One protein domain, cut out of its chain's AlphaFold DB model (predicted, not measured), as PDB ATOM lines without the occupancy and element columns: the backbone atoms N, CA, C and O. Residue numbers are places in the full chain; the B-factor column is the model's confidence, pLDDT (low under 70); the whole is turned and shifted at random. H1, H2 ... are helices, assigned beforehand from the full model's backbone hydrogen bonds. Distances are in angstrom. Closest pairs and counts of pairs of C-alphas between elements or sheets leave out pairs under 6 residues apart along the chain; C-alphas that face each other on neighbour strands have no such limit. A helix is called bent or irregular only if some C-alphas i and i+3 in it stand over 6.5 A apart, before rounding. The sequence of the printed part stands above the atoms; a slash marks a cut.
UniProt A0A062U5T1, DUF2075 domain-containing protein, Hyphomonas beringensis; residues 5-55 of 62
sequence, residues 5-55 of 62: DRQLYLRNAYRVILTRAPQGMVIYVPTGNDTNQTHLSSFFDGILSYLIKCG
ATOM      1  N   ASP A   5     226.762 161.809 152.249       88.88
ATOM      2  CA  ASP A   5     226.294 162.967 153.017       88.88
ATOM      3  C   ASP A   5     225.077 162.641 153.890       88.88
ATOM      4  O   ASP A   5     224.988 163.080 155.038       88.88
ATOM      5  N   ARG A   6     224.161 161.797 153.394       89.62
ATOM      6  CA  ARG A   6     222.983 161.361 154.159       89.62
ATOM      7  C   ARG A   6     223.390 160.518 155.365       89.62
ATOM      8  O   ARG A   6     222.807 160.660 156.438       89.62
ATOM      9  N   GLN A   7     224.395 159.658 155.210       88.44
ATOM     10  CA  GLN A   7     224.922 158.863 156.320       88.44
ATOM     11  C   GLN A   7     225.620 159.745 157.359       88.44
ATOM     12  O   GLN A   7     225.422 159.551 158.559       88.44
ATOM     13  N   LEU A   8     226.399 160.735 156.907       91.69
ATOM     14  CA  LEU A   8     227.070 161.693 157.783       91.69
ATOM     15  C   LEU A   8     226.053 162.519 158.583       91.69
ATOM     16  O   LEU A   8     226.192 162.667 159.797       91.69
ATOM     17  N   TYR A   9     225.000 162.998 157.916       92.31
ATOM     18  CA  TYR A   9     223.896 163.713 158.549       92.31
ATOM     19  C   TYR A   9     223.222 162.861 159.631       92.31
ATOM     20  O   TYR A   9     223.101 163.309 160.770       92.31
ATOM     21  N   LEU A  10     222.859 161.613 159.311       89.69
ATOM     22  CA  LEU A  10     222.245 160.693 160.273       89.69
ATOM     23  C   LEU A  10     223.163 160.436 161.470       89.69
ATOM     24  O   LEU A  10     222.727 160.549 162.614       89.69
ATOM     25  N   ARG A  11     224.450 160.157 161.230       89.56
ATOM     26  CA  ARG A  11     225.436 159.953 162.299       89.56
ATOM     27  C   ARG A  11     225.531 161.172 163.220       89.56
ATOM     28  O   ARG A  11     225.549 161.014 164.439       89.56
ATOM     29  N   ASN A  12     225.568 162.376 162.655       92.50
ATOM     30  CA  ASN A  12     225.635 163.612 163.431       92.50
ATOM     31  C   ASN A  12     224.351 163.868 164.228       92.50
ATOM     32  O   ASN A  12     224.443 164.262 165.390       92.50
ATOM     33  N   ALA A  13     223.181 163.604 163.644       91.88
ATOM     34  CA  ALA A  13     221.899 163.712 164.334       91.88
ATOM     35  C   ALA A  13     221.833 162.763 165.540       91.88
ATOM     36  O   ALA A  13     221.539 163.202 166.651       91.88
ATOM     37  N   TYR A  14     222.208 161.493 165.354       89.50
ATOM     38  CA  TYR A  14     222.258 160.528 166.453       89.50
ATOM     39  C   TYR A  14     223.266 160.930 167.527       89.50
ATOM     40  O   TYR A  14     222.915 160.911 168.700       89.50
ATOM     41  N   ARG A  15     224.478 161.374 167.161       87.38
ATOM     42  CA  ARG A  15     225.453 161.878 168.143       87.38
ATOM     43  C   ARG A  15     224.845 162.989 168.995       87.38
ATOM     44  O   ARG A  15     224.943 162.930 170.210       87.38
ATOM     45  N   VAL A  16     224.203 163.969 168.360       92.12
ATOM     46  CA  VAL A  16     223.578 165.098 169.059       92.12
ATOM     47  C   VAL A  16     222.522 164.626 170.058       92.12
ATOM     48  O   VAL A  16     222.520 165.112 171.183       92.12
ATOM     49  N   ILE A  17     221.656 163.685 169.673       87.81
ATOM     50  CA  ILE A  17     220.625 163.133 170.564       87.81
ATOM     51  C   ILE A  17     221.276 162.394 171.740       87.81
ATOM     52  O   ILE A  17     220.954 162.671 172.893       87.81
ATOM     53  N   LEU A  18     222.241 161.518 171.452       85.31
ATOM     54  CA  LEU A  18     222.910 160.681 172.447       85.31
ATOM     55  C   LEU A  18     223.724 161.495 173.462       85.31
ATOM     56  O   LEU A  18     223.750 161.155 174.639       85.31
ATOM     57  N   THR A  19     224.372 162.581 173.034       87.44
ATOM     58  CA  THR A  19     225.208 163.405 173.922       87.44
ATOM     59  C   THR A  19     224.431 164.487 174.667       87.44
ATOM     60  O   THR A  19     224.987 165.119 175.559       87.44
ATOM     61  N   ARG A  20     223.176 164.764 174.287       86.81
ATOM     62  CA  ARG A  20     222.354 165.815 174.914       86.81
ATOM     63  C   ARG A  20     221.415 165.304 176.000       86.81
ATOM     64  O   ARG A  20     220.720 166.132 176.570       86.81
ATOM     65  N   ALA A  21     221.383 164.003 176.286       80.31
ATOM     66  CA  ALA A  21     220.529 163.407 177.311       80.31
ATOM     67  C   ALA A  21     221.175 163.538 178.710       80.31
ATOM     68  O   ALA A  21     221.972 162.682 179.098       80.31
ATOM     69  N   PRO A  22     220.869 164.588 179.499       76.25
ATOM     70  CA  PRO A  22     221.646 164.930 180.692       76.25
ATOM     71  C   PRO A  22     221.302 164.026 181.883       76.25
ATOM     72  O   PRO A  22     222.106 163.863 182.791       76.25
ATOM     73  N   GLN A  23     220.100 163.445 181.876       86.25
ATOM     74  CA  GLN A  23     219.594 162.529 182.903       86.25
ATOM     75  C   GLN A  23     219.827 161.054 182.529       86.25
ATOM     76  O   GLN A  23     219.274 160.157 183.158       86.25
ATOM     77  N   GLY A  24     220.640 160.798 181.500       83.81
ATOM     78  CA  GLY A  24     220.794 159.476 180.903       83.81
ATOM     79  C   GLY A  24     219.721 159.172 179.857       83.81
ATOM     80  O   GLY A  24     218.827 159.977 179.588       83.81
ATOM     81  N   MET A  25     219.849 158.011 179.216       87.44
ATOM     82  CA  MET A  25     218.971 157.573 178.133       87.44
ATOM     83  C   MET A  25     218.742 156.065 178.224       87.44
ATOM     84  O   MET A  25     219.672 155.317 178.517       87.44
ATOM     85  N   VAL A  26     217.522 155.621 177.923       88.94
ATOM     86  CA  VAL A  26     217.178 154.200 177.794       88.94
ATOM     87  C   VAL A  26     217.006 153.874 176.313       88.94
ATOM     88  O   VAL A  26     216.274 154.565 175.604       88.94
ATOM     89  N   ILE A  27     217.686 152.829 175.841       88.88
ATOM     90  CA  ILE A  27     217.534 152.299 174.480       88.88
ATOM     91  C   ILE A  27     216.702 151.028 174.573       88.88
ATOM     92  O   ILE A  27     217.154 150.031 175.133       88.88
ATOM     93  N   TYR A  28     215.497 151.054 174.012       90.44
ATOM     94  CA  TYR A  28     214.672 149.860 173.905       90.44
ATOM     95  C   TYR A  28     215.080 149.049 172.674       90.44
ATOM     96  O   TYR A  28     214.995 149.535 171.544       90.44
ATOM     97  N   VAL A  29     215.504 147.807 172.898       89.44
ATOM     98  CA  VAL A  29     215.729 146.819 171.840       89.44
ATOM     99  C   VAL A  29     214.570 145.821 171.898       89.44
ATOM    100  O   VAL A  29     214.402 145.164 172.928       89.44
ATOM    101  N   PRO A  30     213.735 145.713 170.851       87.12
ATOM    102  CA  PRO A  30     212.612 144.790 170.870       87.12
ATOM    103  C   PRO A  30     213.108 143.346 170.820       87.12
ATOM    104  O   PRO A  30     214.129 143.042 170.205       87.12
ATOM    105  N   THR A  31     212.345 142.435 171.417       84.00
ATOM    106  CA  THR A  31     212.541 141.007 171.165       84.00
ATOM    107  C   THR A  31     212.070 140.686 169.756       84.00
ATOM    108  O   THR A  31     210.953 141.051 169.376       84.00
ATOM    109  N   GLY A  32     212.913 140.013 168.977       83.69
ATOM    110  CA  GLY A  32     212.481 139.511 167.682       83.69
ATOM    111  C   GLY A  32     211.441 138.401 167.805       83.69
ATOM    112  O   GLY A  32     211.066 137.963 168.893       83.69
ATOM    113  N   ASN A  33     210.938 137.988 166.651       83.06
ATOM    114  CA  ASN A  33     210.024 136.876 166.502       83.06
ATOM    115  C   ASN A  33     210.500 136.026 165.326       83.06
ATOM    116  O   ASN A  33     210.378 136.436 164.172       83.06
ATOM    117  N   ASP A  34     210.984 134.823 165.617       82.12
ATOM    118  CA  ASP A  34     211.529 133.911 164.603       82.12
ATOM    119  C   ASP A  34     210.460 133.381 163.635       82.12
ATOM    120  O   ASP A  34     210.774 132.883 162.557       82.12
ATOM    121  N   THR A  35     209.181 133.560 163.974       82.94
ATOM    122  CA  THR A  35     208.047 133.244 163.096       82.94
ATOM    123  C   THR A  35     207.885 134.271 161.968       82.94
ATOM    124  O   THR A  35     207.272 133.970 160.946       82.94
ATOM    125  N   ASN A  36     208.419 135.489 162.127       77.75
ATOM    126  CA  ASN A  36     208.356 136.545 161.119       77.75
ATOM    127  C   ASN A  36     209.759 136.850 160.580       77.75
ATOM    128  O   ASN A  36     210.565 137.499 161.242       77.75
ATOM    129  N   GLN A  37     210.022 136.458 159.329       74.75
ATOM    130  CA  GLN A  37     211.324 136.656 158.677       74.75
ATOM    131  C   GLN A  37     211.784 138.124 158.605       74.75
ATOM    132  O   GLN A  37     212.980 138.388 158.514       74.75
ATOM    133  N   THR A  38     210.860 139.087 158.680       79.31
ATOM    134  CA  THR A  38     211.188 140.526 158.696       79.31
ATOM    135  C   THR A  38     211.562 141.057 160.082       79.31
ATOM    136  O   THR A  38     211.977 142.205 160.207       79.31
ATOM    137  N   HIS A  39     211.432 140.230 161.121       79.62
ATOM    138  CA  HIS A  39     211.614 140.609 162.519       79.62
ATOM    139  C   HIS A  39     212.410 139.546 163.298       79.62
ATOM    140  O   HIS A  39     212.093 139.252 164.450       79.62
ATOM    141  N   LEU A  40     213.428 138.954 162.664       85.50
ATOM    142  CA  LEU A  40     214.249 137.888 163.247       85.50
ATOM    143  C   LEU A  40     214.917 138.313 164.562       85.50
ATOM    144  O   LEU A  40     215.503 139.396 164.642       85.50
ATOM    145  N   SER A  41     214.909 137.425 165.559       86.06
ATOM    146  CA  SER A  41     215.545 137.675 166.864       86.06
ATOM    147  C   SER A  41     217.040 137.929 166.737       86.06
ATOM    148  O   SER A  41     217.546 138.881 167.325       86.06
ATOM    149  N   SER A  42     217.714 137.205 165.840       87.31
ATOM    150  CA  SER A  42     219.155 137.350 165.600       87.31
ATOM    151  C   SER A  42     219.592 138.773 165.235       87.31
ATOM    152  O   SER A  42     220.704 139.182 165.575       87.31
ATOM    153  N   PHE A  43     218.732 139.552 164.570       88.25
ATOM    154  CA  PHE A  43     219.031 140.941 164.235       88.25
ATOM    155  C   PHE A  43     219.077 141.819 165.491       88.25
ATOM    156  O   PHE A  43     220.023 142.584 165.690       88.25
ATOM    157  N   PHE A  44     218.083 141.676 166.366       89.81
ATOM    158  CA  PHE A  44     217.990 142.440 167.607       89.81
ATOM    159  C   PHE A  44     219.006 141.979 168.650       89.81
ATOM    160  O   PHE A  44     219.619 142.821 169.306       89.81
ATOM    161  N   ASP A  45     219.281 140.678 168.725       89.44
ATOM    162  CA  ASP A  45     220.338 140.117 169.572       89.44
ATOM    163  C   ASP A  45     221.716 140.650 169.160       89.44
ATOM    164  O   ASP A  45     222.553 140.990 170.004       89.44
ATOM    165  N   GLY A  46     221.944 140.791 167.849       91.81
ATOM    166  CA  GLY A  46     223.137 141.428 167.297       91.81
ATOM    167  C   GLY A  46     223.258 142.899 167.704       91.81
ATOM    168  O   GLY A  46     224.339 143.335 168.105       91.81
ATOM    169  N   ILE A  47     222.152 143.652 167.661       92.38
ATOM    170  CA  ILE A  47     222.105 145.052 168.113       92.38
ATOM    171  C   ILE A  47     222.405 145.150 169.610       92.38
ATOM    172  O   ILE A  47     223.254 145.947 170.005       92.38
ATOM    173  N   LEU A  48     221.755 144.329 170.438       91.88
ATOM    174  CA  LEU A  48     221.976 144.307 171.882       91.88
ATOM    175  C   LEU A  48     223.444 143.998 172.202       91.88
ATOM    176  O   LEU A  48     224.091 144.737 172.943       91.88
ATOM    177  N   SER A  49     223.999 142.962 171.572       93.12
ATOM    178  CA  SER A  49     225.404 142.573 171.732       93.12
ATOM    179  C   SER A  49     226.367 143.691 171.328       93.12
ATOM    180  O   SER A  49     227.396 143.895 171.972       93.12
ATOM    181  N   TYR A  50     226.050 144.426 170.259       93.75
ATOM    182  CA  TYR A  50     226.840 145.573 169.820       93.75
ATOM    183  C   TYR A  50     226.781 146.725 170.833       93.75
ATOM    184  O   TYR A  50     227.823 147.261 171.204       93.75
ATOM    185  N   LEU A  51     225.591 147.065 171.334       91.88
ATOM    186  CA  LEU A  51     225.414 148.118 172.337       91.88
ATOM    187  C   LEU A  51     226.160 147.799 173.640       91.88
ATOM    188  O   LEU A  51     226.838 148.674 174.177       91.88
ATOM    189  N   ILE A  52     226.117 146.542 174.096       92.50
ATOM    190  CA  ILE A  52     226.877 146.083 175.268       92.50
ATOM    191  C   ILE A  52     228.384 146.258 175.042       92.50
ATOM    192  O   ILE A  52     229.079 146.794 175.904       92.50
ATOM    193  N   LYS A  53     228.903 145.893 173.860       95.69
ATOM    194  CA  LYS A  53     230.318 146.116 173.502       95.69
ATOM    195  C   LYS A  53     230.705 147.597 173.472       95.69
ATOM    196  O   LYS A  53     231.859 147.923 173.723       95.69
ATOM    197  N   CYS A  54     229.758 148.489 173.181       91.25
ATOM    198  CA  CYS A  54     229.957 149.937 173.254       91.25
ATOM    199  C   CYS A  54     229.886 150.504 174.686       91.25
ATOM    200  O   CYS A  54     230.087 151.704 174.856       91.25
ATOM    201  N   GLY A  55     229.615 149.676 175.702       90.50
ATOM    202  CA  GLY A  55     229.540 150.085 177.107       90.50
ATOM    203  C   GLY A  55     228.132 150.422 177.605       90.50
ATOM    204  O   GLY A  55     227.995 150.951 178.706       90.50
TER     205      GLY A  55
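Overview. This is residues 5 to 55 of the 62 residues of the protein "DUF2075 domain-containing protein" of Hyphomonas beringensis (UniProt A0A062U5T1). Two helices that keep clear of each other are joined by a long open link: H1 is an arm at one end of the model, with residues 5 to 16 sticking out, and the chain then runs away from it through residues 25 to 31, turns round near residues 33 to 38 and folds back into H2. Without the stretches that stand free, residues 5 to 16 and 18 to 24, the body has 32 residues, with H2 and the link's residues 25 to 40 in it, and it spans 30 by 17 by 13 A; the space between H2 and H1 is left open. The printed part has 51 residues with two named helices, H1 then H2, and no named strand; the class is all helix. The whole is loose, with a radius of gyration of the C-alphas of 13.9 A, and the C-alphas span 37 by 30 by 16 A.

Arrangement. H1, residues 5 to 19, is apart from H2, residues 41 to 53: no C-alpha of the one is within 8 A of the other. Residues 5 to 16 of H1 stand free, and so do residues 18 to 24. In both helices every O i to N i+4 pair is within hydrogen-bond range.

Along the chain. H1 begins at C-alpha 5, at (226.294, 162.967, 153.017), and ends at C-alpha 19, at (225.208, 163.405, 173.922); its length from first to last C-alpha is 20.9 A. H2 runs from Ser 41 to Lys 53, is 18.3 A long from first to last C-alpha, and ends at C-alpha 53, at (230.318, 146.116, 173.502). Neither helix is bent.

Size, cuts and confidence. The two C-alphas farthest apart are those of Pro 22 and Thr 35, at 38.7 A. The link from H1 to H2 is long, with 21 residues, 20 to 40. The printed part has no cut. The mean pLDDT of the printed part is 87.6, and no printed residue is under 70.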